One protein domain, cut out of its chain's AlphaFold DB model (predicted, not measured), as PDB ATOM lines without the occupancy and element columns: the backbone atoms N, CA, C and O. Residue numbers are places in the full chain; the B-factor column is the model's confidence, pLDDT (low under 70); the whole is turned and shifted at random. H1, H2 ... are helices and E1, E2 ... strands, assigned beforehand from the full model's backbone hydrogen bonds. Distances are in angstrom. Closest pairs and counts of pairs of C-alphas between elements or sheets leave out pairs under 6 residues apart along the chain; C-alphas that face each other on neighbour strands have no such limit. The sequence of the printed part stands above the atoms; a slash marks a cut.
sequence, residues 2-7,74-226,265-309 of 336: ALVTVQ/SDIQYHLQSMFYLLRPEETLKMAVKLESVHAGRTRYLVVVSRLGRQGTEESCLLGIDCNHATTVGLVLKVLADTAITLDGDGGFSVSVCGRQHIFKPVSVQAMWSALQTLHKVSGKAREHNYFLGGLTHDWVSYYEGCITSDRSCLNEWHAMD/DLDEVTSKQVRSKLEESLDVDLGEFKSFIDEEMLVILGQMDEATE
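Overview. This is residues 2 to 7, 74 to 226 and 265 to 309 of the 336 residues of the protein "Protein phosphatase Slingshot" of Lygus hesperus (UniProt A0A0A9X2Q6). A strongly twisted sheet of four strands, E1 to E4, and a small sheet of three, E5 to E7, share the long helix H2, which packs on one face of each. H1 and H3 cover the other face of the larger sheet and H4 packs on E4; near the beginning of H2 are H5 and H6, about perpendicular to each other, and residues 303 to 309 stick out. The 204 printed residues have six named helices and seven named strands, in the order H1, E1 to E7, H2 to H6; both sheets are antiparallel, in chain order, and the class is mixed. The whole is compact, with a radius of gyration of the C-alphas of 17.3 A and spans of 55 by 39 by 35 A.

Along the chain. The larger sheet holds E1, residues 92 to 99, E2, 108 to 116 and 26.0 A long, E3, 122 to 131 and 26.7 A, and E4, 135 to 142, which bends by 57 degrees at residue 138. The smaller holds E5, 148 to 151, E6, 157 to 161, and E7, 164 to 168. H2, residues 173 to 192, is 28.5 A long and begins at C-alpha 173 (106.003, 121.131, 159.058). H1 is residues 74 to 86, beginning at C-alpha 74 (126.991, 128.567, 160.144); H3 is 203 to 209, H4 216 to 222 and H5 271 to 282. H6, residues 290 to 308 and 27.3 A long, ends at C-alpha 308 (103.618, 122.051, 176.103).

Arrangement. E1 to E4 form a meander, each strand the antiparallel neighbour and hairpin partner of the one before, as do E5 to E7. Within hydrogen-bond range are N 94 and O 112 of E1 and E2, 2.8 A, N 111 and O 127 of E2 and E3, 2.8 A, N 126 and O 141 of E3 and E4, 2.8 A, N 150 and O 158 of E5 and E6, 3.0 A, and N 159 and O 166 of E6 and E7, 2.8 A. The larger sheet lies in three layers, helices on both its faces: H2 is on one face, at a height of 9.4 A, and H1 and H3 are on the opposite face, at 8.5 A and 8.3 A. The closest C-alphas of H2 and E1 are those of Ala 175 and Val 97, 6.1 A. H4 is on this sheet too; its closest C-alpha to E4 is Leu 219, 5.6 A from that of Gly 138. H2 and the smaller sheet make two layers, a helix on one face, at a height of 9.6 A; H6 only grazes that sheet with residues 290 to 295. H2 and H6 are close but not clearly touching, about perpendicular at 87 degrees, their closest C-alphas those of Trp 177 and Leu 298, 6.5 A. H5 is close to but not clearly touching H2, with the C-alphas of Ser 271 and Val 173 5.6 A apart. Every O i to N i+4 pair is within hydrogen-bond range in H1, H2, H4, H5 and H6; in H3 it is 1 of 3, beside 3 of 4 O i to N i+3 pairs.

Size, cuts and confidence. The two C-alphas farthest apart, of Arg 118 and Asp 283, are 56.9 A apart. Residues 8 to 73 and 227 to 264 are not printed, with C-alpha gaps of 20.9 A and 28.1 A. Of the links printed whole, none is long. The mean pLDDT of the printed part is 91.0; residues 2 to 7, 74, 225 to 226 and 307 to 309 are under 70.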
ATOM      1  N   ALA A   2     114.322 125.363 161.791       32.34
ATOM      2  CA  ALA A   2     113.035 125.937 162.155       32.34
ATOM      3  C   ALA A   2     113.131 127.301 162.851       32.34
ATOM      4  O   ALA A   2     114.149 127.638 163.453       32.34
ATOM      5  N   LEU A   3     112.031 128.044 162.692       39.28
ATOM      6  CA  LEU A   3     111.577 129.255 163.371       39.28
ATOM      7  C   LEU A   3     112.611 130.054 164.184       39.28
ATOM      8  O   LEU A   3     113.055 129.651 165.256       39.28
ATOM      9  N   VAL A   4     112.868 131.278 163.721       41.53
ATOM     10  CA  VAL A   4     113.537 132.325 164.500       41.53
ATOM     11  C   VAL A   4     112.496 133.400 164.810       41.53
ATOM     12  O   VAL A   4     112.147 134.199 163.938       41.53
ATOM     13  N   THR A   5     111.965 133.407 166.033       37.78
ATOM     14  CA  THR A   5     111.207 134.543 166.574       37.78
ATOM     15  C   THR A   5     112.190 135.492 167.246       37.78
ATOM     16  O   THR A   5     112.847 135.172 168.236       37.78
ATOM     17  N   VAL A   6     112.343 136.673 166.656       40.66
ATOM     18  CA  VAL A   6     113.312 137.673 167.099       40.66
ATOM     19  C   VAL A   6     112.600 138.767 167.887       40.66
ATOM     20  O   VAL A   6     111.727 139.460 167.366       40.66
ATOM     21  N   GLN A   7     113.012 138.972 169.140       32.09
ATOM     22  CA  GLN A   7     112.596 140.115 169.945       32.09
ATOM     23  C   GLN A   7     113.838 140.875 170.418       32.09
ATOM     24  O   GLN A   7     114.676 140.327 171.130       32.09
ATOM     25  N   SER A  74     126.304 127.303 160.476       59.38
ATOM     26  CA  SER A  74     126.991 128.567 160.144       59.38
ATOM     27  C   SER A  74     126.270 129.354 159.050       59.38
ATOM     28  O   SER A  74     126.268 130.585 159.083       59.38
ATOM     29  N   ASP A  75     125.600 128.655 158.132       78.75
ATOM     30  CA  ASP A  75     124.934 129.278 156.983       78.75
ATOM     31  C   ASP A  75     123.719 130.102 157.417       78.75
ATOM     32  O   ASP A  75     123.541 131.239 156.985       78.75
ATOM     33  N   ILE A  76     122.909 129.575 158.344       82.44
ATOM     34  CA  ILE A  76     121.738 130.301 158.852       82.44
ATOM     35  C   ILE A  76     122.130 131.591 159.580       82.44
ATOM     36  O   ILE A  76     121.456 132.604 159.411       82.44
ATOM     37  N   GLN A  77     123.235 131.590 160.333       84.69
ATOM     38  CA  GLN A  77     123.697 132.795 161.027       84.69
ATOM     39  C   GLN A  77     124.132 133.870 160.045       84.69
ATOM     40  O   GLN A  77     123.762 135.035 160.188       84.69
ATOM     41  N   TYR A  78     124.877 133.468 159.016       88.06
ATOM     42  CA  TYR A  78     125.303 134.374 157.962       88.06
ATOM     43  C   TYR A  78     124.108 134.960 157.196       88.06
ATOM     44  O   TYR A  78     124.065 136.165 156.931       88.06
ATOM     45  N   HIS A  79     123.102 134.136 156.893       92.12
ATOM     46  CA  HIS A  79     121.879 134.587 156.233       92.12
ATOM     47  C   HIS A  79     121.093 135.574 157.097       92.12
ATOM     48  O   HIS A  79     120.746 136.645 156.611       92.12
ATOM     49  N   LEU A  80     120.864 135.266 158.378       90.81
ATOM     50  CA  LEU A  80     120.162 136.170 159.297       90.81
ATOM     51  C   LEU A  80     120.902 137.500 159.441       90.81
ATOM     52  O   LEU A  80     120.288 138.559 159.335       90.81
ATOM     53  N   GLN A  81     122.224 137.457 159.612       90.75
ATOM     54  CA  GLN A  81     123.052 138.658 159.665       90.75
ATOM     55  C   GLN A  81     122.900 139.506 158.393       90.75
ATOM     56  O   GLN A  81     122.740 140.724 158.473       90.75
ATOM     57  N   SER A  82     122.919 138.868 157.223       91.31
ATOM     58  CA  SER A  82     122.753 139.549 155.936       91.31
ATOM     59  C   SER A  82     121.352 140.141 155.776       91.31
ATOM     60  O   SER A  82     121.216 141.263 155.292       91.31
ATOM     61  N   MET A  83     120.313 139.444 156.248       94.00
ATOM     62  CA  MET A  83     118.950 139.980 156.297       94.00
ATOM     63  C   MET A  83     118.878 141.224 157.182       94.00
ATOM     64  O   MET A  83     118.298 142.216 156.762       94.00
ATOM     65  N   PHE A  84     119.506 141.230 158.363       90.62
ATOM     66  CA  PHE A  84     119.531 142.423 159.219       90.62
ATOM     67  C   PHE A  84     120.200 143.623 158.553       90.62
ATOM     68  O   PHE A  84     119.754 144.745 158.768       90.62
ATOM     69  N   TYR A  85     121.227 143.404 157.729       91.44
ATOM     70  CA  TYR A  85     121.844 144.483 156.954       91.44
ATOM     71  C   TYR A  85     120.961 145.000 155.813       91.44
ATOM     72  O   TYR A  85     121.118 146.151 155.410       91.44
ATOM     73  N   LEU A  86     120.036 144.183 155.299       92.56
ATOM     74  CA  LEU A  86     119.017 144.648 154.357       92.56
ATOM     75  C   LEU A  86     117.926 145.476 155.042       92.56
ATOM     76  O   LEU A  86     117.358 146.369 154.408       92.56
ATOM     77  N   LEU A  87     117.622 145.170 156.308       94.38
ATOM     78  CA  LEU A  87     116.564 145.836 157.058       94.38
ATOM     79  C   LEU A  87     116.992 147.200 157.595       94.38
ATOM     80  O   LEU A  87     118.140 147.408 157.992       94.38
ATOM     81  N   ARG A  88     116.048 148.145 157.665       93.56
ATOM     82  CA  ARG A  88     116.327 149.441 158.294       93.56
ATOM     83  C   ARG A  88     116.293 149.328 159.823       93.56
ATOM     84  O   ARG A  88     115.539 148.516 160.358       93.56
ATOM     85  N   PRO A  89     117.049 150.164 160.560       89.88
ATOM     86  CA  PRO A  89     117.131 150.075 162.019       89.88
ATOM     87  C   PRO A  89     115.789 150.208 162.752       89.88
ATOM     88  O   PRO A  89     115.651 149.667 163.850       89.88
ATOM     89  N   GLU A  90     114.816 150.916 162.171       92.44
ATOM     90  CA  GLU A  90     113.480 151.141 162.740       92.44
ATOM     91  C   GLU A  90     112.521 149.954 162.554       92.44
ATOM     92  O   GLU A  90     111.389 149.983 163.041       92.44
ATOM     93  N   GLU A  91     112.944 148.928 161.821       94.12
ATOM     94  CA  GLU A  91     112.126 147.780 161.457       94.12
ATOM     95  C   GLU A  91     112.491 146.561 162.305       94.12
ATOM     96  O   GLU A  91     113.612 146.395 162.787       94.12
ATOM     97  N   THR A  92     111.504 145.699 162.520       93.56
ATOM     98  CA  THR A  92     111.640 144.483 163.320       93.56
ATOM     99  C   THR A  92     111.388 143.268 162.444       93.56
ATOM    100  O   THR A  92     110.294 143.111 161.904       93.56
ATOM    101  N   LEU A  93     112.374 142.378 162.353       95.56
ATOM    102  CA  LEU A  93     112.196 141.039 161.797       95.56
ATOM    103  C   LEU A  93     111.364 140.214 162.786       95.56
ATOM    104  O   LEU A  93     111.820 139.935 163.889       95.56
ATOM    105  N   LYS A  94     110.130 139.857 162.424       93.44
ATOM    106  CA  LYS A  94     109.237 139.050 163.278       93.44
ATOM    107  C   LYS A  94     109.450 137.558 163.097       93.44
ATOM    108  O   LYS A  94     109.268 136.793 164.039       93.44
ATOM    109  N   MET A  95     109.792 137.166 161.877       95.12
ATOM    110  CA  MET A  95     109.905 135.777 161.464       95.12
ATOM    111  C   MET A  95     110.748 135.701 160.196       95.12
ATOM    112  O   MET A  95     110.559 136.515 159.292       95.12
ATOM    113  N   ALA A  96     111.608 134.690 160.110       95.88
ATOM    114  CA  ALA A  96     112.249 134.257 158.874       95.88
ATOM    115  C   ALA A  96     112.083 132.739 158.727       95.88
ATOM    116  O   ALA A  96     112.520 131.975 159.589       95.88
ATOM    117  N   VAL A  97     111.441 132.305 157.644       95.00
ATOM    118  CA  VAL A  97     111.174 130.893 157.344       95.00
ATOM    119  C   VAL A  97     111.849 130.525 156.034       95.00
ATOM    120  O   VAL A  97     111.611 131.160 155.008       95.00
ATOM    121  N   LYS A  98     112.705 129.498 156.072       95.69
ATOM    122  CA  LYS A  98     113.343 128.955 154.871       95.69
ATOM    123  C   LYS A  98     112.303 128.227 154.021       95.69
ATOM    124  O   LYS A  98     111.494 127.463 154.548       95.69
ATOM    125  N   LEU A  99     112.365 128.446 152.714       95.56
ATOM    126  CA  LEU A  99     111.487 127.821 151.734       95.56
ATOM    127  C   LEU A  99     112.225 126.752 150.928       95.56
ATOM    128  O   LEU A  99     113.444 126.819 150.739       95.56
ATOM    129  N   GLU A 100     111.466 125.782 150.439       93.44
ATOM    130  CA  GLU A 100     111.878 124.883 149.378       93.44
ATOM    131  C   GLU A 100     112.126 125.686 148.094       93.44
ATOM    132  O   GLU A 100     111.419 126.647 147.785       93.44
ATOM    133  N   SER A 101     113.151 125.285 147.344       91.75
ATOM    134  CA  SER A 101     113.455 125.842 146.029       91.75
ATOM    135  C   SER A 101     113.520 124.718 145.011       91.75
ATOM    136  O   SER A 101     114.070 123.650 145.281       91.75
ATOM    137  N   VAL A 102     113.000 124.979 143.812       87.38
ATOM    138  CA  VAL A 102     113.104 124.039 142.684       87.38
ATOM    139  C   VAL A 102     114.533 123.955 142.134       87.38
ATOM    140  O   VAL A 102     114.864 123.025 141.402       87.38
ATOM    141  N   HIS A 103     115.395 124.916 142.482       88.12
ATOM    142  CA  HIS A 103     116.783 124.955 142.046       88.12
ATOM    143  C   HIS A 103     117.726 124.563 143.183       88.12
ATOM    144  O   HIS A 103     117.798 125.221 144.223       88.12
ATOM    145  N   ALA A 104     118.513 123.513 142.948       85.44
ATOM    146  CA  ALA A 104     119.523 123.060 143.893       85.44
ATOM    147  C   ALA A 104     120.516 124.183 144.241       85.44
ATOM    148  O   ALA A 104     120.981 124.918 143.368       85.44
ATOM    149  N   GLY A 105     120.845 124.302 145.529       84.75
ATOM    150  CA  GLY A 105     121.803 125.288 146.035       84.75
ATOM    151  C   GLY A 105     121.253 126.704 146.220       84.75
ATOM    152  O   GLY A 105     121.981 127.552 146.730       84.75
ATOM    153  N   ARG A 106     119.989 126.980 145.867       91.06
ATOM    154  CA  ARG A 106     119.350 128.255 146.218       91.06
ATOM    155  C   ARG A 106     118.796 128.211 147.628       91.06
ATOM    156  O   ARG A 106     118.120 127.256 148.012       91.06
ATOM    157  N   THR A 107     119.040 129.278 148.377       94.19
ATOM    158  CA  THR A 107     118.433 129.456 149.694       94.19
ATOM    159  C   THR A 107     117.509 130.656 149.658       94.19
ATOM    160  O   THR A 107     117.926 131.759 149.319       94.19
ATOM    161  N   ARG A 108     116.244 130.439 150.013       95.94
ATOM    162  CA  ARG A 108     115.200 131.460 149.952       95.94
ATOM    163  C   ARG A 108     114.464 131.513 151.275       95.94
ATOM    164  O   ARG A 108     114.248 130.475 151.903       95.94
ATOM    165  N   TYR A 109     114.082 132.713 151.682       97.44
ATOM    166  CA  TYR A 109     113.382 132.951 152.932       97.44
ATOM    167  C   TYR A 109     112.149 133.811 152.702       97.44
ATOM    168  O   TYR A 109     112.217 134.840 152.031       97.44
ATOM    169  N   LEU A 110     111.040 133.402 153.311       98.12
ATOM    170  CA  LEU A 110     109.913 134.282 153.574       98.12
ATOM    171  C   LEU A 110     110.159 134.983 154.908       98.12
ATOM    172  O   LEU A 110     110.317 134.326 155.941       98.12
ATOM    173  N   VAL A 111     110.176 136.311 154.891       98.06
ATOM    174  CA  VAL A 111     110.453 137.135 156.068       98.06
ATOM    175  C   VAL A 111     109.276 138.063 156.338       98.06
ATOM    176  O   VAL A 111     108.814 138.758 155.437       98.06
ATOM    177  N   VAL A 112     108.799 138.089 157.584       98.19
ATOM    178  CA  VAL A 112     107.806 139.068 158.049       98.19
ATOM    179  C   VAL A 112     108.553 140.197 158.741       98.19
ATOM    180  O   VAL A 112     109.239 139.977 159.743       98.19
ATOM    181  N   VAL A 113     108.399 141.406 158.213       97.69
ATOM    182  CA  VAL A 113     108.992 142.623 158.766       97.69
ATOM    183  C   VAL A 113     107.873 143.530 159.240       97.69
ATOM    184  O   VAL A 113     106.899 143.746 158.519       97.69
ATOM    185  N   SER A 114     108.017 144.078 160.441       96.81
ATOM    186  CA  SER A 114     107.060 145.026 161.000       96.81
ATOM    187  C   SER A 114     107.723 146.341 161.365       96.81
ATOM    188  O   SER A 114     108.893 146.392 161.750       96.81
ATOM    189  N   ARG A 115     106.939 147.410 161.297       95.00
ATOM    190  CA  ARG A 115     107.338 148.754 161.689       95.00
ATOM    191  C   ARG A 115     106.176 149.439 162.392       95.00
ATOM    192  O   ARG A 115     105.026 149.290 161.989       95.00
ATOM    193  N   LEU A 116     106.478 150.243 163.409       94.81
ATOM    194  CA  LEU A 116     105.480 151.146 163.971       94.81
ATOM    195  C   LEU A 116     105.204 152.284 162.974       94.81
ATOM    196  O   LEU A 116     106.100 153.067 162.638       94.81
ATOM    197  N   GLY A 117     103.972 152.333 162.476       89.31
ATOM    198  CA  GLY A 117     103.496 153.331 161.531       89.31
ATOM    199  C   GLY A 117     103.350 154.716 162.155       89.31
ATOM    200  O   GLY A 117     103.391 154.895 163.374       89.31
ATOM    201  N   ARG A 118     103.102 155.726 161.313       87.12
ATOM    202  CA  ARG A 118     102.881 157.117 161.767       87.12
ATOM    203  C   ARG A 118     101.664 157.260 162.682       87.12
ATOM    204  O   ARG A 118     101.604 158.185 163.481       87.12
ATOM    205  N   GLN A 119     100.712 156.341 162.556       87.81
ATOM    206  CA  GLN A 119      99.487 156.296 163.351       87.81
ATOM    207  C   GLN A 119      99.663 155.538 164.680       87.81
ATOM    208  O   GLN A 119      98.681 155.279 165.365       87.81
ATOM    209  N   GLY A 120     100.895 155.154 165.045       90.69
ATOM    210  CA  GLY A 120     101.176 154.411 166.278       90.69
ATOM    211  C   GLY A 120     100.706 152.953 166.251       90.69
ATOM    212  O   GLY A 120     100.691 152.299 167.288       90.69
ATOM    213  N   THR A 121     100.325 152.444 165.081       94.69
ATOM    214  CA  THR A 121      99.879 151.064 164.869       94.69
ATOM    215  C   THR A 121     100.957 150.264 164.134       94.69
ATOM    216  O   THR A 121     101.800 150.830 163.437       94.69
ATOM    217  N   GLU A 122     101.008 148.950 164.353       95.94
ATOM    218  CA  GLU A 122     102.053 148.093 163.779       95.94
ATOM    219  C   GLU A 122     101.692 147.670 162.348       95.94
ATOM    220  O   GLU A 122     100.788 146.867 162.130       95.94
ATOM    221  N   GLU A 123     102.447 148.182 161.381       97.56
ATOM    222  CA  GLU A 123     102.344 147.863 159.957       97.56
ATOM    223  C   GLU A 123     103.304 146.716 159.621       97.56
ATOM    224  O   GLU A 123     104.395 146.640 160.193       97.56
ATOM    225  N   SER A 124     102.937 145.817 158.704       98.38
ATOM    226  CA  SER A 124     103.767 144.651 158.361       98.38
ATOM    227  C   SER A 124     103.841 144.405 156.856       98.38
ATOM    228  O   SER A 124     102.883 144.629 156.120       98.38
ATOM    229  N   CYS A 125     104.979 143.905 156.384       98.00
ATOM    230  CA  CYS A 125     105.144 143.425 155.017       98.00
ATOM    231  C   CYS A 125     105.836 142.059 154.996       98.00
ATOM    232  O   CYS A 125     106.500 141.655 155.956       98.00
ATOM    233  N   LEU A 126     105.652 141.347 153.889       98.38
ATOM    234  CA  LEU A 126     106.365 140.123 153.565       98.38
ATOM    235  C   LEU A 126     107.479 140.456 152.581       98.38
ATOM    236  O   LEU A 126     107.234 141.107 151.563       98.38
ATOM    237  N   LEU A 127     108.679 139.966 152.868       98.38
ATOM    238  CA  LEU A 127     109.817 139.998 151.961       98.38
ATOM    239  C   LEU A 127     110.169 138.566 151.557       98.38
ATOM    240  O   LEU A 127     110.344 137.699 152.414       98.38
ATOM    241  N   GLY A 128     110.298 138.324 150.255       98.00
ATOM    242  CA  GLY A 128     111.001 137.153 149.741       98.00
ATOM    243  C   GLY A 128     112.463 137.515 149.545       98.00
ATOM    244  O   GLY A 128     112.778 138.381 148.726       98.00
ATOM    245  N   ILE A 129     113.338 136.888 150.324       97.69
ATOM    246  CA  ILE A 129     114.777 137.152 150.320       97.69
ATOM    247  C   ILE A 129     115.502 135.936 149.750       97.69
ATOM    248  O   ILE A 129     115.296 134.812 150.209       97.69
ATOM    249  N   ASP A 130     116.362 136.166 148.763       96.81
ATOM    250  CA  ASP A 130     117.244 135.153 148.193       96.81
ATOM    251  C   ASP A 130     118.639 135.308 148.823       96.81
ATOM    252  O   ASP A 130     119.283 136.342 148.669       96.81
ATOM    253  N   CYS A 131     119.104 134.289 149.549       94.00
ATOM    254  CA  CYS A 131     120.422 134.219 150.186       94.00
ATOM    255  C   CYS A 131     121.336 133.289 149.377       94.00
ATOM    256  O   CYS A 131     121.569 132.143 149.760       94.00
ATOM    257  N   ASN A 132     121.805 133.768 148.225       88.50
ATOM    258  CA  ASN A 132     122.730 133.022 147.367       88.50
ATOM    259  C   ASN A 132     124.154 133.581 147.555       88.50
ATOM    260  O   ASN A 132     124.611 133.745 148.681       88.50
ATOM    261  N   HIS A 133     124.861 133.918 146.470       85.94
ATOM    262  CA  HIS A 133     126.156 134.611 146.557       85.94
ATOM    263  C   HIS A 133     126.047 135.996 147.212       85.94
ATOM    264  O   HIS A 133     126.943 136.412 147.939       85.94
ATOM    265  N   ALA A 134     124.943 136.696 146.951       89.69
ATOM    266  CA  ALA A 134     124.549 137.920 147.627       89.69
ATOM    267  C   ALA A 134     123.140 137.737 148.198       89.69
ATOM    268  O   ALA A 134     122.362 136.924 147.688       89.69
ATOM    269  N   THR A 135     122.824 138.494 149.251       94.50
ATOM    270  CA  THR A 135     121.475 138.522 149.823       94.50
ATOM    271  C   THR A 135     120.672 139.628 149.149       94.50
ATOM    272  O   THR A 135     121.040 140.798 149.252       94.50
ATOM    273  N   THR A 136     119.596 139.267 148.455       96.75
ATOM    274  CA  THR A 136     118.789 140.198 147.651       96.75
ATOM    275  C   THR A 136     117.304 140.064 147.955       96.75
ATOM    276  O   THR A 136     116.819 139.006 148.358       96.75
ATOM    277  N   VAL A 137     116.561 141.151 147.742       97.88
ATOM    278  CA  VAL A 137     115.096 141.141 147.814       97.88
ATOM    279  C   VAL A 137     114.547 140.736 146.448       97.88
ATOM    280  O   VAL A 137     114.883 141.349 145.433       97.88
ATOM    281  N   GLY A 138     113.705 139.705 146.426       97.06
ATOM    282  CA  GLY A 138     113.075 139.174 145.217       97.06
ATOM    283  C   GLY A 138     111.548 139.281 145.202       97.06
ATOM    284  O   GLY A 138     110.949 139.204 144.133       97.06
ATOM    285  N   LEU A 139     110.917 139.494 146.358       97.56
ATOM    286  CA  LEU A 139     109.470 139.677 146.481       97.56
ATOM    287  C   LEU A 139     109.153 140.655 147.611       97.56
ATOM    288  O   LEU A 139     109.803 140.627 148.654       97.56
ATOM    289  N   VAL A 140     108.131 141.488 147.416       97.88
ATOM    290  CA  VAL A 140     107.624 142.425 148.426       97.88
ATOM    291  C   VAL A 140     106.101 142.417 148.384       97.88
ATOM    292  O   VAL A 140     105.520 142.652 147.325       97.88
ATOM    293  N   LEU A 141     105.456 142.157 149.522       97.56
ATOM    294  CA  LEU A 141     103.997 142.174 149.665       97.56
ATOM    295  C   LEU A 141     103.602 142.946 150.925       97.56
ATOM    296  O   LEU A 141     104.097 142.666 152.013       97.56
ATOM    297  N   LYS A 142     102.687 143.907 150.804       97.62
ATOM    298  CA  LYS A 142     102.086 144.576 151.970       97.62
ATOM    299  C   LYS A 142     101.120 143.610 152.657       97.62
ATOM    300  O   LYS A 142     100.406 142.892 151.965       97.62
ATOM    301  N   VAL A 143     101.069 143.612 153.989       98.00
ATOM    302  CA  VAL A 143     100.025 142.891 154.733       98.00
ATOM    303  C   VAL A 143      98.877 143.861 155.000       98.00
ATOM    304  O   VAL A 143      98.962 144.744 155.851       98.00
ATOM    305  N   LEU A 144      97.803 143.704 154.237       97.94
ATOM    306  CA  LEU A 144      96.610 144.552 154.271       97.94
ATOM    307  C   LEU A 144      95.391 143.775 154.789       97.94
ATOM    308  O   LEU A 144      95.457 142.561 154.995       97.94
ATOM    309  N   ALA A 145      94.271 144.461 155.008       97.25
ATOM    310  CA  ALA A 145      93.037 143.871 155.521       97.25
ATOM    311  C   ALA A 145      92.443 142.796 154.591       97.25
ATOM    312  O   ALA A 145      91.767 141.888 155.067       97.25
ATOM    313  N   ASP A 146      92.715 142.868 153.286       96.69
ATOM    314  CA  ASP A 146      92.308 141.873 152.286       96.69
ATOM    315  C   ASP A 146      93.287 140.690 152.165       96.69
ATOM    316  O   ASP A 146      93.085 139.828 151.313       96.69
ATOM    317  N   THR A 147      94.328 140.621 153.005       98.12
ATOM    318  CA  THR A 147      95.288 139.506 152.983       98.12
ATOM    319  C   THR A 147      94.592 138.199 153.360       98.12
ATOM    320  O   THR A 147      94.256 137.979 154.528       98.12
ATOM    321  N   ALA A 148      94.439 137.308 152.384       97.19
ATOM    322  CA  ALA A 148      93.917 135.961 152.558       97.19
ATOM    323  C   ALA A 148      95.058 134.936 152.542       97.19
ATOM    324  O   ALA A 148      95.993 135.046 151.749       97.19
ATOM    325  N   ILE A 149      94.977 133.941 153.423       96.44
ATOM    326  CA  ILE A 149      95.958 132.859 153.551       96.44
ATOM    327  C   ILE A 149      95.199 131.544 153.395       96.44
ATOM    328  O   ILE A 149      94.193 131.348 154.078       96.44
ATOM    329  N   THR A 150      95.655 130.665 152.507       94.19
ATOM    330  CA  THR A 150      95.015 129.365 152.249       94.19
ATOM    331  C   THR A 150      96.058 128.263 152.157       94.19
ATOM    332  O   THR A 150      97.131 128.486 151.600       94.19
ATOM    333  N   LEU A 151      95.751 127.071 152.661       92.56
ATOM    334  CA  LEU A 151      96.584 125.889 152.436       92.56
ATOM    335  C   LEU A 151      96.447 125.418 150.990       92.56
ATOM    336  O   LEU A 151      95.382 125.569 150.388       92.56
ATOM    337  N   ASP A 152      97.524 124.870 150.436       86.38
ATOM    338  CA  ASP A 152      97.539 124.379 149.053       86.38
ATOM    339  C   ASP A 152      97.375 122.852 148.928       86.38
ATOM    340  O   ASP A 152      97.202 122.347 147.821       86.38
ATOM    341  N   GLY A 153      97.370 122.104 150.041       85.06
ATOM    342  CA  GLY A 153      97.224 120.639 150.053       85.06
ATOM    343  C   GLY A 153      98.502 119.879 149.672       85.06
ATOM    344  O   GLY A 153      98.536 118.646 149.652       85.06
ATOM    345  N   ASP A 154      99.571 120.594 149.339       85.25
ATOM    346  CA  ASP A 154     100.863 120.033 148.977       85.25
ATOM    347  C   ASP A 154     101.964 120.558 149.903       85.25
ATOM    348  O   ASP A 154     103.103 120.761 149.468       85.25
ATOM    349  N   GLY A 155     101.637 120.787 151.178       84.81
ATOM    350  CA  GLY A 155     102.615 121.170 152.191       84.81
ATOM    351  C   GLY A 155     103.062 122.624 152.150       84.81
ATOM    352  O   GLY A 155     104.119 122.953 152.685       84.81
ATOM    353  N   GLY A 156     102.294 123.483 151.489       92.81
ATOM    354  CA  GLY A 156     102.510 124.918 151.480       92.81
ATOM    355  C   GLY A 156     101.240 125.696 151.752       92.81
ATOM    356  O   GLY A 156     100.178 125.169 152.090       92.81
ATOM    357  N   PHE A 157     101.372 127.000 151.588       95.19
ATOM    358  CA  PHE A 157     100.260 127.922 151.675       95.19
ATOM    359  C   PHE A 157     100.409 129.014 150.630       95.19
ATOM    360  O   PHE A 157     101.514 129.385 150.224       95.19
ATOM    361  N   SER A 158      99.275 129.568 150.225       95.06
ATOM    362  CA  SER A 158      99.221 130.739 149.376       95.06
ATOM    363  C   SER A 158      98.828 131.971 150.179       95.06
ATOM    364  O   SER A 158      97.992 131.900 151.083       95.06
ATOM    365  N   VAL A 159      99.444 133.105 149.856       97.00
ATOM    366  CA  VAL A 159      99.057 134.425 150.356       97.00
ATOM    367  C   VAL A 159      98.520 135.225 149.182       97.00
ATOM    368  O   VAL A 159      99.224 135.420 148.189       97.00
ATOM    369  N   SER A 160      97.282 135.692 149.309       96.19
ATOM    370  CA  SER A 160      96.624 136.561 148.342       96.19
ATOM    371  C   SER A 160      96.418 137.948 148.936       96.19
ATOM    372  O   SER A 160      95.867 138.077 150.027       96.19
ATOM    373  N   VAL A 161      96.869 138.985 148.233       95.31
ATOM    374  CA  VAL A 161      96.682 140.390 148.617       95.31
ATOM    375  C   VAL A 161      96.621 141.260 147.367       95.31
ATOM    376  O   VAL A 161      97.404 141.072 146.432       95.31
ATOM    377  N   CYS A 162      95.679 142.207 147.311       91.00
ATOM    378  CA  CYS A 162      95.489 143.095 146.158       91.00
ATOM    379  C   CYS A 162      95.343 142.343 144.816       91.00
ATOM    380  O   CYS A 162      95.855 142.785 143.786       91.00
ATOM    381  N   GLY A 163      94.689 141.177 144.832       87.62
ATOM    382  CA  GLY A 163      94.484 140.336 143.647       87.62
ATOM    383  C   GLY A 163      95.732 139.602 143.140       87.62
ATOM    384  O   GLY A 163      95.681 139.001 142.070       87.62
ATOM    385  N   ARG A 164      96.849 139.641 143.878       90.62
ATOM    386  CA  ARG A 164      98.057 138.855 143.589       90.62
ATOM    387  C   ARG A 164      98.161 137.704 144.569       90.62
ATOM    388  O   ARG A 164      98.035 137.928 145.767       90.62
ATOM    389  N   GLN A 165      98.444 136.513 144.060       93.31
ATOM    390  CA  GLN A 165      98.612 135.301 144.851       93.31
ATOM    391  C   GLN A 165     100.042 134.778 144.708       93.31
ATOM    392  O   GLN A 165     100.572 134.711 143.600       93.31
ATOM    393  N   HIS A 166     100.651 134.405 145.832       95.12
ATOM    394  CA  HIS A 166     101.992 133.827 145.898       95.12
ATOM    395  C   HIS A 166     101.973 132.564 146.746       95.12
ATOM    396  O   HIS A 166     101.324 132.547 147.791       95.12
ATOM    397  N   ILE A 167     102.688 131.529 146.306       94.06
ATOM    398  CA  ILE A 167     102.771 130.237 146.992       94.06
ATOM    399  C   ILE A 167     104.104 130.139 147.720       94.06
ATOM    400  O   ILE A 167     105.156 130.478 147.176       94.06
ATOM    401  N   PHE A 168     104.052 129.644 148.950       95.81
ATOM    402  CA  PHE A 168     105.212 129.422 149.794       95.81
ATOM    403  C   PHE A 168     105.209 127.977 150.280       95.81
ATOM    404  O   PHE A 168     104.211 127.489 150.806       95.81
ATOM    405  N   LYS A 169     106.350 127.310 150.113       95.06
ATOM    406  CA  LYS A 169     106.584 125.916 150.502       95.06
ATOM    407  C   LYS A 169     107.667 125.880 151.580       95.06
ATOM    408  O   LYS A 169     108.842 125.997 151.246       95.06
ATOM    409  N   PRO A 170     107.320 125.874 152.874       96.00
ATOM    410  CA  PRO A 170     108.298 125.835 153.960       96.00
ATOM    411  C   PRO A 170     109.065 124.511 153.987       96.00
ATOM    412  O   PRO A 170     108.505 123.458 153.714       96.00
ATOM    413  N   VAL A 171     110.338 124.543 154.387       94.75
ATOM    414  CA  VAL A 171     111.193 123.334 154.403       94.75
ATOM    415  C   VAL A 171     110.826 122.296 155.469       94.75
ATOM    416  O   VAL A 171     111.435 121.230 155.506       94.75
ATOM    417  N   SER A 172     109.893 122.602 156.371       95.31
ATOM    418  CA  SER A 172     109.401 121.646 157.362       95.31
ATOM    419  C   SER A 172     107.993 121.983 157.846       95.31
ATOM    420  O   SER A 172     107.539 123.125 157.733       95.31
ATOM    421  N   VAL A 173     107.325 120.990 158.435       94.88
ATOM    422  CA  VAL A 173     106.003 121.131 159.058       94.88
ATOM    423  C   VAL A 173     106.034 122.189 160.165       94.88
ATOM    424  O   VAL A 173     105.166 123.063 160.200       94.88
ATOM    425  N   GLN A 174     107.077 122.200 161.006       93.38
ATOM    426  CA  GLN A 174     107.200 123.216 162.053       93.38
ATOM    427  C   GLN A 174     107.410 124.624 161.482       93.38
ATOM    428  O   GLN A 174     106.833 125.602 161.968       93.38
ATOM    429  N   ALA A 175     108.203 124.752 160.414       94.31
ATOM    430  CA  ALA A 175     108.397 126.029 159.735       94.31
ATOM    431  C   ALA A 175     107.089 126.543 159.105       94.31
ATOM    432  O   ALA A 175     106.817 127.744 159.158       94.31
ATOM    433  N   MET A 176     106.264 125.639 158.567       95.69
ATOM    434  CA  MET A 176     104.938 125.957 158.038       95.69
ATOM    435  C   MET A 176     103.988 126.463 159.118       95.69
ATOM    436  O   MET A 176     103.424 127.547 158.966       95.69
ATOM    437  N   TRP A 177     103.862 125.739 160.228       94.81
ATOM    438  CA  TRP A 177     103.036 126.154 161.362       94.81
ATOM    439  C   TRP A 177     103.411 127.541 161.879       94.81
ATOM    440  O   TRP A 177     102.571 128.437 161.974       94.81
ATOM    441  N   SER A 178     104.706 127.755 162.094       93.19
ATOM    442  CA  SER A 178     105.230 129.026 162.585       93.19
ATOM    443  C   SER A 178     104.962 130.195 161.628       93.19
ATOM    444  O   SER A 178     104.669 131.320 162.059       93.19
ATOM    445  N   ALA A 179     105.048 129.928 160.317       96.50
ATOM    446  CA  ALA A 179     104.702 130.893 159.284       96.50
ATOM    447  C   ALA A 179     103.236 131.297 159.370       96.50
ATOM    448  O   ALA A 179     102.923 132.485 159.462       96.50
ATOM    449  N   LEU A 180     102.343 130.312 159.404       96.44
ATOM    450  CA  LEU A 180     100.903 130.533 159.448       96.44
ATOM    451  C   LEU A 180     100.476 131.273 160.718       96.44
ATOM    452  O   LEU A 180      99.734 132.250 160.621       96.44
ATOM    453  N   GLN A 181     101.001 130.899 161.890       95.44
ATOM    454  CA  GLN A 181     100.735 131.611 163.146       95.44
ATOM    455  C   GLN A 181     101.108 133.098 163.048       95.44
ATOM    456  O   GLN A 181     100.306 133.980 163.377       95.44
ATOM    457  N   THR A 182     102.317 133.394 162.560       97.25
ATOM    458  CA  THR A 182     102.792 134.777 162.427       97.25
ATOM    459  C   THR A 182     101.955 135.552 161.415       97.25
ATOM    460  O   THR A 182     101.533 136.675 161.700       97.25
ATOM    461  N   LEU A 183     101.677 134.953 160.255       98.06
ATOM    462  CA  LEU A 183     100.906 135.568 159.176       98.06
ATOM    463  C   LEU A 183      99.462 135.861 159.594       98.06
ATOM    464  O   LEU A 183      98.985 136.975 159.375       98.06
ATOM    465  N   HIS A 184      98.782 134.921 160.258       97.06
ATOM    466  CA  HIS A 184      97.436 135.148 160.790       97.06
ATOM    467  C   HIS A 184      97.416 136.263 161.838       97.06
ATOM    468  O   HIS A 184      96.493 137.082 161.833       97.06
ATOM    469  N   LYS A 185      98.451 136.357 162.682       97.38
ATOM    470  CA  LYS A 185      98.591 137.442 163.661       97.38
ATOM    471  C   LYS A 185      98.731 138.808 162.986       97.38
ATOM    472  O   LYS A 185      97.998 139.730 163.341       97.38
ATOM    473  N   VAL A 186      99.637 138.959 162.016       97.50
ATOM    474  CA  VAL A 186      99.842 140.259 161.342       97.50
ATOM    475  C   VAL A 186      98.686 140.626 160.404       97.50
ATOM    476  O   VAL A 186      98.300 141.792 160.356       97.50
ATOM    477  N   SER A 187      98.059 139.648 159.739       97.75
ATOM    478  CA  SER A 187      96.828 139.855 158.954       97.75
ATOM    479  C   SER A 187      95.641 140.239 159.850       97.75
ATOM    480  O   SER A 187      94.841 141.105 159.498       97.75
ATOM    481  N   GLY A 188      95.538 139.656 161.051       97.81
ATOM    482  CA  GLY A 188      94.557 140.052 162.066       97.81
ATOM    483  C   GLY A 188      94.669 141.530 162.439       97.81
ATOM    484  O   GLY A 188      93.675 142.247 162.361       97.81
ATOM    485  N   LYS A 189      95.886 142.009 162.732       97.25
ATOM    486  CA  LYS A 189      96.144 143.435 163.012       97.25
ATOM    487  C   LYS A 189      95.806 144.339 161.831       97.25
ATOM    488  O   LYS A 189      95.229 145.408 162.015       97.25
ATOM    489  N   ALA A 190      96.134 143.908 160.614       97.50
ATOM    490  CA  ALA A 190      95.815 144.673 159.414       97.50
ATOM    491  C   ALA A 190      94.301 144.831 159.205       97.50
ATOM    492  O   ALA A 190      93.846 145.906 158.810       97.50
ATOM    493  N   ARG A 191      93.517 143.789 159.519       97.56
ATOM    494  CA  ARG A 191      92.047 143.838 159.519       97.56
ATOM    495  C   ARG A 191      91.496 144.716 160.638       97.56
ATOM    496  O   ARG A 191      90.632 145.542 160.374       97.56
ATOM    497  N   GLU A 192      92.021 144.586 161.854       97.38
ATOM    498  CA  GLU A 192      91.612 145.390 163.016       97.38
ATOM    499  C   GLU A 192      91.793 146.896 162.771       97.38
ATOM    500  O   GLU A 192      90.919 147.700 163.095       97.38
ATOM    501  N   HIS A 193      92.904 147.281 162.140       96.38
ATOM    502  CA  HIS A 193      93.217 148.677 161.832       96.38
ATOM    503  C   HIS A 193      92.780 149.130 160.432       96.38
ATOM    504  O   HIS A 193      93.094 150.252 160.037       96.38
ATOM    505  N   ASN A 194      92.035 148.298 159.694       95.56
ATOM    506  CA  ASN A 194      91.531 148.595 158.350       95.56
ATOM    507  C   ASN A 194      92.619 149.115 157.395       95.56
ATOM    508  O   ASN A 194      92.455 150.149 156.749       95.56
ATOM    509  N   TYR A 195      93.751 148.420 157.298       96.94
ATOM    510  CA  TYR A 195      94.777 148.772 156.318       96.94
ATOM    511  C   TYR A 195      94.328 148.375 154.912       96.94
ATOM    512  O   TYR A 195      94.035 147.213 154.657       96.94
ATOM    513  N   PHE A 196      94.308 149.319 153.977       94.94
ATOM    514  CA  PHE A 196      93.906 149.076 152.591       94.94
ATOM    515  C   PHE A 196      94.893 149.708 151.611       94.94
ATOM    516  O   PHE A 196      95.670 150.606 151.951       94.94
ATOM    517  N   LEU A 197      94.854 149.234 150.369       93.06
ATOM    518  CA  LEU A 197      95.703 149.746 149.303       93.06
ATOM    519  C   LEU A 197      95.364 151.214 148.998       93.06
ATOM    520  O   LEU A 197      94.213 151.546 148.731       93.06
ATOM    521  N   GLY A 198      96.374 152.086 149.009       88.88
ATOM    522  CA  GLY A 198      96.186 153.532 148.832       88.88
ATOM    523  C   GLY A 198      95.809 154.281 150.118       88.88
ATOM    524  O   GLY A 198      95.532 155.477 150.060       88.88
ATOM    525  N   GLY A 199      95.803 153.600 151.269       90.44
ATOM    526  CA  GLY A 199      95.726 154.241 152.581       90.44
ATOM    527  C   GLY A 199      97.013 154.991 152.962       90.44
ATOM    528  O   GLY A 199      97.977 155.038 152.206       90.44
ATOM    529  N   LEU A 200      97.033 155.556 154.173       91.88
ATOM    530  CA  LEU A 200      98.163 156.333 154.720       91.88
ATOM    531  C   LEU A 200      99.216 155.472 155.448       91.88
ATOM    532  O   LEU A 200     100.003 155.992 156.242       91.88
ATOM    533  N   THR A 201      99.179 154.155 155.252       94.94
ATOM    534  CA  THR A 201     100.033 153.172 155.933       94.94
ATOM    535  C   THR A 201     100.903 152.440 154.917       94.94
ATOM    536  O   THR A 201     100.618 152.439 153.721       94.94
ATOM    537  N   HIS A 202     101.971 151.790 155.378       96.44
ATOM    538  CA  HIS A 202     102.902 151.021 154.545       96.44
ATOM    539  C   HIS A 202     103.700 151.850 153.519       96.44
ATOM    540  O   HIS A 202     104.337 151.264 152.642       96.44
ATOM    541  N   ASP A 203     103.756 153.184 153.641       94.44
ATOM    542  CA  ASP A 203     104.610 154.061 152.809       94.44
ATOM    543  C   ASP A 203     106.079 153.608 152.809       94.44
ATOM    544  O   ASP A 203     106.813 153.742 151.831       94.44
ATOM    545  N   TRP A 204     106.519 153.057 153.940       95.62
ATOM    546  CA  TRP A 204     107.880 152.589 154.147       95.62
ATOM    547  C   TRP A 204     108.232 151.369 153.289       95.62
ATOM    548  O   TRP A 204     109.417 151.162 153.027       95.62
ATOM    549  N   VAL A 205     107.237 150.598 152.840       96.75
ATOM    550  CA  VAL A 205     107.422 149.381 152.037       96.75
ATOM    551  C   VAL A 205     107.942 149.712 150.636       96.75
ATOM    552  O   VAL A 205     108.702 148.927 150.078       96.75
ATOM    553  N   SER A 206     107.652 150.912 150.118       95.50
ATOM    554  CA  SER A 206     108.154 151.391 148.821       95.50
ATOM    555  C   SER A 206     109.687 151.408 148.736       95.50
ATOM    556  O   SER A 206     110.247 151.309 147.647       95.50
ATOM    557  N   TYR A 207     110.379 151.490 149.882       96.38
ATOM    558  CA  TYR A 207     111.833 151.305 149.959       96.38
ATOM    559  C   TYR A 207     112.253 149.934 149.409       96.38
ATOM    560  O   TYR A 207     113.139 149.857 148.568       96.38
ATOM    561  N   TYR A 208     111.571 148.865 149.824       97.69
ATOM    562  CA  TYR A 208     111.866 147.504 149.378       97.69
ATOM    563  C   TYR A 208     111.387 147.238 147.956       97.69
ATOM    564  O   TYR A 208     112.078 146.557 147.204       97.69
ATOM    565  N   GLU A 209     110.240 147.804 147.564       96.00
ATOM    566  CA  GLU A 209     109.738 147.711 146.186       96.00
ATOM    567  C   GLU A 209     110.757 148.291 145.184       96.00
ATOM    568  O   GLU A 209     110.946 147.732 144.104       96.00
ATOM    569  N   GLY A 210     111.472 149.357 145.564       95.56
ATOM    570  CA  GLY A 210     112.569 149.937 144.780       95.56
ATOM    571  C   GLY A 210     113.899 149.170 144.836       95.56
ATOM    572  O   GLY A 210     114.799 149.472 144.055       95.56
ATOM    573  N   CYS A 211     114.035 148.182 145.726       93.56
ATOM    574  CA  CYS A 211     115.262 147.405 145.949       93.56
ATOM    575  C   CYS A 211     115.141 145.930 145.526       93.56
ATOM    576  O   CYS A 211     115.959 145.100 145.935       93.56
ATOM    577  N   ILE A 212     114.154 145.592 144.687       96.25
ATOM    578  CA  ILE A 212     114.048 144.255 144.090       96.25
ATOM    579  C   ILE A 212     115.223 144.053 143.127       96.25
ATOM    580  O   ILE A 212     115.280 144.652 142.054       96.25
ATOM    581  N   THR A 213     116.179 143.225 143.538       96.06
ATOM    582  CA  THR A 213     117.504 143.089 142.904       96.06
ATOM    583  C   THR A 213     117.894 141.644 142.615       96.06
ATOM    584  O   THR A 213     118.943 141.412 142.018       96.06
ATOM    585  N   SER A 214     117.060 140.670 142.996       95.31
ATOM    586  CA  SER A 214     117.298 139.261 142.680       95.31
ATOM    587  C   SER A 214     117.361 139.005 141.170       95.31
ATOM    588  O   SER A 214     116.648 139.626 140.376       95.31
ATOM    589  N   ASP A 215     118.174 138.025 140.777       93.81
ATOM    590  CA  ASP A 215     118.311 137.614 139.381       93.81
ATOM    591  C   ASP A 215     116.990 137.127 138.777       93.81
ATOM    592  O   ASP A 215     116.105 136.607 139.466       93.81
ATOM    593  N   ARG A 216     116.882 137.203 137.444       94.25
ATOM    594  CA  ARG A 216     115.662 136.841 136.702       94.25
ATOM    595  C   ARG A 216     115.132 135.454 137.065       94.25
ATOM    596  O   ARG A 216     113.926 135.286 137.197       94.25
ATOM    597  N   SER A 217     116.011 134.468 137.231       93.12
ATOM    598  CA  SER A 217     115.600 133.111 137.595       93.12
ATOM    599  C   SER A 217     115.008 133.022 139.002       93.12
ATOM    600  O   SER A 217     114.081 132.246 139.200       93.12
ATOM    601  N   CYS A 218     115.505 133.813 139.957       94.25
ATOM    602  CA  CYS A 218     114.940 133.894 141.305       94.25
ATOM    603  C   CYS A 218     113.590 134.622 141.278       94.25
ATOM    604  O   CYS A 218     112.624 134.158 141.872       94.25
ATOM    605  N   LEU A 219     113.482 135.721 140.523       94.94
ATOM    606  CA  LEU A 219     112.212 136.438 140.359       94.94
ATOM    607  C   LEU A 219     111.132 135.539 139.748       94.94
ATOM    608  O   LEU A 219     110.020 135.475 140.264       94.94
ATOM    609  N   ASN A 220     111.467 134.792 138.695       93.88
ATOM    610  CA  ASN A 220     110.534 133.851 138.072       93.88
ATOM    611  C   ASN A 220     110.019 132.811 139.074       93.88
ATOM    612  O   ASN A 220     108.853 132.445 139.029       93.88
ATOM    613  N   GLU A 221     110.870 132.367 139.997       93.81
ATOM    614  CA  GLU A 221     110.505 131.404 141.031       93.81
ATOM    615  C   GLU A 221     109.640 132.031 142.145       93.81
ATOM    616  O   GLU A 221     108.833 131.331 142.741       93.81
ATOM    617  N   TRP A 222     109.761 133.336 142.444       94.56
ATOM    618  CA  TRP A 222     108.837 134.046 143.365       94.56
ATOM    619  C   TRP A 222     107.451 134.282 142.746       94.56
ATOM    620  O   TRP A 222     106.454 134.417 143.459       94.56
ATOM    621  N   HIS A 223     107.404 134.373 141.417       91.56
ATOM    622  CA  HIS A 223     106.197 134.621 140.628       91.56
ATOM    623  C   HIS A 223     105.642 133.361 139.963       91.56
ATOM    624  O   HIS A 223     104.720 133.460 139.151       91.56
ATOM    625  N   ALA A 224     106.196 132.189 140.282       85.50
ATOM    626  CA  ALA A 224     105.652 130.927 139.825       85.50
ATOM    627  C   ALA A 224     104.218 130.809 140.355       85.50
ATOM    628  O   ALA A 224     103.981 130.833 141.563       85.50
ATOM    629  N   MET A 225     103.259 130.755 139.435       69.62
ATOM    630  CA  MET A 225     101.880 130.435 139.779       69.62
ATOM    631  C   MET A 225     101.782 128.944 140.074       69.62
ATOM    632  O   MET A 225     102.632 128.174 139.611       69.62
ATOM    633  N   ASP A 226     100.737 128.549 140.805       61.34
ATOM    634  CA  ASP A 226     100.409 127.134 140.943       61.34
ATOM    635  C   ASP A 226     100.393 126.523 139.548       61.34
ATOM    636  O   ASP A 226      99.859 127.131 138.608       61.34
ATOM    637  N   ASP A 265     110.872 114.004 163.695       93.94
ATOM    638  CA  ASP A 265     111.355 115.356 163.964       93.94
ATOM    639  C   ASP A 265     110.632 116.373 163.059       93.94
ATOM    640  O   ASP A 265     110.874 116.454 161.850       93.94
ATOM    641  N   LEU A 266     109.722 117.146 163.658       93.44
ATOM    642  CA  LEU A 266     108.896 118.143 162.971       93.44
ATOM    643  C   LEU A 266     109.703 119.341 162.440       93.44
ATOM    644  O   LEU A 266     109.242 120.046 161.536       93.44
ATOM    645  N   ASP A 267     110.921 119.552 162.948       91.25
ATOM    646  CA  ASP A 267     111.824 120.607 162.484       91.25
ATOM    647  C   ASP A 267     112.518 120.258 161.158       91.25
ATOM    648  O   ASP A 267     113.038 121.159 160.482       91.25
ATOM    649  N   GLU A 268     112.524 118.978 160.774       91.25
ATOM    650  CA  GLU A 268     113.248 118.455 159.607       91.25
ATOM    651  C   GLU A 268     112.357 117.748 158.580       91.25
ATOM    652  O   GLU A 268     112.777 117.561 157.438       91.25
ATOM    653  N   VAL A 269     111.132 117.376 158.952       95.00
ATOM    654  CA  VAL A 269     110.200 116.688 158.054       95.00
ATOM    655  C   VAL A 269     109.321 117.675 157.285       95.00
ATOM    656  O   VAL A 269     108.756 118.608 157.855       95.00
ATOM    657  N   THR A 270     109.165 117.456 155.982       94.69
ATOM    658  CA  THR A 270     108.201 118.169 155.126       94.69
ATOM    659  C   THR A 270     106.817 117.524 155.205       94.69
ATOM    660  O   THR A 270     106.698 116.313 155.405       94.69
ATOM    661  N   SER A 271     105.757 118.292 154.950       92.62
ATOM    662  CA  SER A 271     104.387 117.758 154.859       92.62
ATOM    663  C   SER A 271     104.273 116.637 153.822       92.62
ATOM    664  O   SER A 271     103.588 115.642 154.044       92.62
ATOM    665  N   LYS A 272     105.023 116.735 152.712       92.62
ATOM    666  CA  LYS A 272     105.098 115.682 151.692       92.62
ATOM    667  C   LYS A 272     105.646 114.372 152.258       92.62
ATOM    668  O   LYS A 272     105.088 113.319 151.976       92.62
ATOM    669  N   GLN A 273     106.715 114.423 153.054       94.50
ATOM    670  CA  GLN A 273     107.281 113.228 153.692       94.50
ATOM    671  C   GLN A 273     106.332 112.632 154.734       94.50
ATOM    672  O   GLN A 273     106.233 111.410 154.821       94.50
ATOM    673  N   VAL A 274     105.623 113.468 155.502       96.06
ATOM    674  CA  VAL A 274     104.589 112.995 156.438       96.06
ATOM    675  C   VAL A 274     103.464 112.293 155.678       96.06
ATOM    676  O   VAL A 274     103.120 111.164 156.024       96.06
ATOM    677  N   ARG A 275     102.958 112.899 154.596       94.69
ATOM    678  CA  ARG A 275     101.927 112.297 153.739       94.69
ATOM    679  C   ARG A 275     102.380 110.966 153.145       94.69
ATOM    680  O   ARG A 275     101.638 110.000 153.238       94.69
ATOM    681  N   SER A 276     103.600 110.881 152.614       94.56
ATOM    682  CA  SER A 276     104.117 109.622 152.062       94.56
ATOM    683  C   SER A 276     104.222 108.512 153.112       94.56
ATOM    684  O   SER A 276     103.876 107.374 152.819       94.56
ATOM    685  N   LYS A 277     104.637 108.827 154.348       95.88
ATOM    686  CA  LYS A 277     104.635 107.850 155.453       95.88
ATOM    687  C   LYS A 277     103.224 107.414 155.842       95.88
ATOM    688  O   LYS A 277     103.020 106.261 156.213       95.88
ATOM    689  N   LEU A 278     102.265 108.336 155.789       96.19
ATOM    690  CA  LEU A 278     100.865 108.049 156.074       96.19
ATOM    691  C   LEU A 278     100.262 107.121 155.009       96.19
ATOM    692  O   LEU A 278      99.653 106.120 155.367       96.19
ATOM    693  N   GLU A 279     100.491 107.411 153.725       94.62
ATOM    694  CA  GLU A 279     100.078 106.563 152.594       94.62
ATOM    695  C   GLU A 279     100.686 105.156 152.703       94.62
ATOM    696  O   GLU A 279      99.972 104.167 152.561       94.62
ATOM    697  N   GLU A 280     101.977 105.053 153.047       95.12
ATOM    698  CA  GLU A 280     102.661 103.770 153.272       95.12
ATOM    699  C   GLU A 280     102.089 102.996 154.472       95.12
ATOM    700  O   GLU A 280     101.941 101.779 154.410       95.12
ATOM    701  N   SER A 281     101.740 103.689 155.560       93.38
ATOM    702  CA  SER A 281     101.211 103.048 156.774       93.38
ATOM    703  C   SER A 281      99.777 102.544 156.602       93.38
ATOM    704  O   SER A 281      99.388 101.577 157.257       93.38
ATOM    705  N   LEU A 282      98.983 103.215 155.762       91.25
ATOM    706  CA  LEU A 282      97.587 102.861 155.501       91.25
ATOM    707  C   LEU A 282      97.409 101.962 154.272       91.25
ATOM    708  O   LEU A 282      96.348 101.357 154.143       91.25
ATOM    709  N   ASP A 283      98.421 101.865 153.403       91.25
ATOM    710  CA  ASP A 283      98.368 101.187 152.096       91.25
ATOM    711  C   ASP A 283      97.239 101.729 151.191       91.25
ATOM    712  O   ASP A 283      96.525 100.992 150.511       91.25
ATOM    713  N   VAL A 284      97.039 103.054 151.216       88.12
ATOM    714  CA  VAL A 284      95.980 103.764 150.474       88.12
ATOM    715  C   VAL A 284      96.550 105.025 149.821       88.12
ATOM    716  O   VAL A 284      97.320 105.757 150.442       88.12
ATOM    717  N   ASP A 285      96.138 105.311 148.580       88.25
ATOM    718  CA  ASP A 285      96.411 106.595 147.921       88.25
ATOM    719  C   ASP A 285      95.551 107.704 148.546       88.25
ATOM    720  O   ASP A 285      94.322 107.677 148.459       88.25
ATOM    721  N   LEU A 286      96.193 108.693 149.169       88.69
ATOM    722  CA  LEU A 286      95.517 109.780 149.883       88.69
ATOM    723  C   LEU A 286      95.454 111.073 149.061       88.69
ATOM    724  O   LEU A 286      95.264 112.165 149.608       88.69
ATOM    725  N   GLY A 287      95.574 110.966 147.735       87.44
ATOM    726  CA  GLY A 287      95.592 112.103 146.817       87.44
ATOM    727  C   GLY A 287      94.390 113.051 146.936       87.44
ATOM    728  O   GLY A 287      94.560 114.256 146.745       87.44
ATOM    729  N   GLU A 288      93.198 112.553 147.285       88.62
ATOM    730  CA  GLU A 288      91.997 113.383 147.505       88.62
ATOM    731  C   GLU A 288      91.914 114.007 148.910       88.62
ATOM    732  O   GLU A 288      91.202 114.991 149.113       88.62
ATOM    733  N   PHE A 289      92.678 113.481 149.872       91.56
ATOM    734  CA  PHE A 289      92.700 113.933 151.268       91.56
ATOM    735  C   PHE A 289      93.807 114.947 151.553       91.56
ATOM    736  O   PHE A 289      93.972 115.369 152.689       91.56
ATOM    737  N   LYS A 290      94.549 115.379 150.534       90.81
ATOM    738  CA  LYS A 290      95.637 116.360 150.624       90.81
ATOM    739  C   LYS A 290      95.332 117.578 151.502       90.81
ATOM    740  O   LYS A 290      96.035 117.821 152.476       90.81
ATOM    741  N   SER A 291      94.263 118.311 151.186       91.06
ATOM    742  CA  SER A 291      93.860 119.496 151.956       91.06
ATOM    743  C   SER A 291      93.469 119.139 153.390       91.06
ATOM    744  O   SER A 291      93.848 119.840 154.320       91.06
ATOM    745  N   PHE A 292      92.774 118.014 153.572       93.62
ATOM    746  CA  PHE A 292      92.383 117.522 154.891       93.62
ATOM    747  C   PHE A 292      93.599 117.147 155.752       93.62
ATOM    748  O   PHE A 292      93.639 117.470 156.933       93.62
ATOM    749  N   ILE A 293      94.612 116.505 155.165       95.06
ATOM    750  CA  ILE A 293      95.855 116.128 155.848       95.06
ATOM    751  C   ILE A 293      96.624 117.377 156.284       95.06
ATOM    752  O   ILE A 293      97.069 117.431 157.427       95.06
ATOM    753  N   ASP A 294      96.754 118.383 155.413       92.75
ATOM    754  CA  ASP A 294      97.408 119.650 155.760       92.75
ATOM    755  C   ASP A 294      96.675 120.371 156.902       92.75
ATOM    756  O   ASP A 294      97.316 120.813 157.855       92.75
ATOM    757  N   GLU A 295      95.341 120.436 156.862       94.31
ATOM    758  CA  GLU A 295      94.528 121.006 157.945       94.31
ATOM    759  C   GLU A 295      94.698 120.234 159.262       94.31
ATOM    760  O   GLU A 295      94.955 120.837 160.307       94.31
ATOM    761  N   GLU A 296      94.609 118.904 159.222       96.56
ATOM    762  CA  GLU A 296      94.728 118.057 160.410       96.56
ATOM    763  C   GLU A 296      96.144 118.109 161.007       96.56
ATOM    764  O   GLU A 296      96.287 118.137 162.231       96.56
ATOM    765  N   MET A 297      97.195 118.221 160.182       95.50
ATOM    766  CA  MET A 297      98.559 118.461 160.672       95.50
ATOM    767  C   MET A 297      98.629 119.730 161.530       95.50
ATOM    768  O   MET A 297      99.233 119.706 162.603       95.50
ATOM    769  N   LEU A 298      97.991 120.828 161.111       94.31
ATOM    770  CA  LEU A 298      97.979 122.064 161.902       94.31
ATOM    771  C   LEU A 298      97.162 121.930 163.189       94.31
ATOM    772  O   LEU A 298      97.550 122.485 164.216       94.31
ATOM    773  N   VAL A 299      96.051 121.188 163.156       95.50
ATOM    774  CA  VAL A 299      95.253 120.895 164.359       95.50
ATOM    775  C   VAL A 299      96.095 120.131 165.381       95.50
ATOM    776  O   VAL A 299      96.107 120.493 166.558       95.50
ATOM    777  N   ILE A 300      96.836 119.111 164.939       95.44
ATOM    778  CA  ILE A 300      97.720 118.321 165.805       95.44
ATOM    779  C   ILE A 300      98.832 119.200 166.393       95.44
ATOM    780  O   ILE A 300      99.066 119.140 167.598       95.44
ATOM    781  N   LEU A 301      99.473 120.056 165.587       93.56
ATOM    782  CA  LEU A 301     100.502 120.991 166.074       93.56
ATOM    783  C   LEU A 301      99.949 121.955 167.125       93.56
ATOM    784  O   LEU A 301     100.567 122.131 168.170       93.56
ATOM    785  N   GLY A 302      98.757 122.513 166.896       92.38
ATOM    786  CA  GLY A 302      98.093 123.377 167.873       92.38
ATOM    787  C   GLY A 302      97.844 122.678 169.211       92.38
ATOM    788  O   GLY A 302      98.106 123.254 170.265       92.38
ATOM    789  N   GLN A 303      97.415 121.412 169.180       91.44
ATOM    790  CA  GLN A 303      97.229 120.603 170.392       91.44
ATOM    791  C   GLN A 303      98.555 120.295 171.101       91.44
ATOM    792  O   GLN A 303      98.607 120.271 172.331       91.44
ATOM    793  N   MET A 304      99.623 120.028 170.343       87.81
ATOM    794  CA  MET A 304     100.956 119.747 170.889       87.81
ATOM    795  C   MET A 304     101.581 120.985 171.547       87.81
ATOM    796  O   MET A 304     102.179 120.865 172.619       87.81
ATOM    797  N   ASP A 305     101.406 122.164 170.949       79.69
ATOM    798  CA  ASP A 305     101.880 123.435 171.503       79.69
ATOM    799  C   ASP A 305     101.141 123.791 172.803       79.69
ATOM    800  O   ASP A 305     101.788 124.052 173.818       79.69
ATOM    801  N   GLU A 306      99.803 123.705 172.824       74.56
ATOM    802  CA  GLU A 306      98.999 123.956 174.034       74.56
ATOM    803  C   GLU A 306      99.359 122.978 175.165       74.56
ATOM    804  O   GLU A 306      99.507 123.369 176.325       74.56
ATOM    805  N   ALA A 307      99.590 121.702 174.832       58.88
ATOM    806  CA  ALA A 307     100.019 120.696 175.801       58.88
ATOM    807  C   ALA A 307     101.421 120.963 176.379       58.88
ATOM    808  O   ALA A 307     101.728 120.525 177.492       58.88
ATOM    809  N   THR A 308     102.269 121.691 175.653       60.03
ATOM    810  CA  THR A 308     103.618 122.051 176.103       60.03
ATOM    811  C   THR A 308     103.595 123.229 177.090       60.03
ATOM    812  O   THR A 308     104.446 123.292 177.980       60.03
ATOM    813  N   GLU A 309     102.590 124.115 177.028       54.34
ATOM    814  CA  GLU A 309     102.431 125.247 177.965       54.34
ATOM    815  C   GLU A 309     102.059 124.825 179.404       54.34
ATOM    816  O   GLU A 309     102.167 125.621 180.338       54.34
TER     817      GLU A 309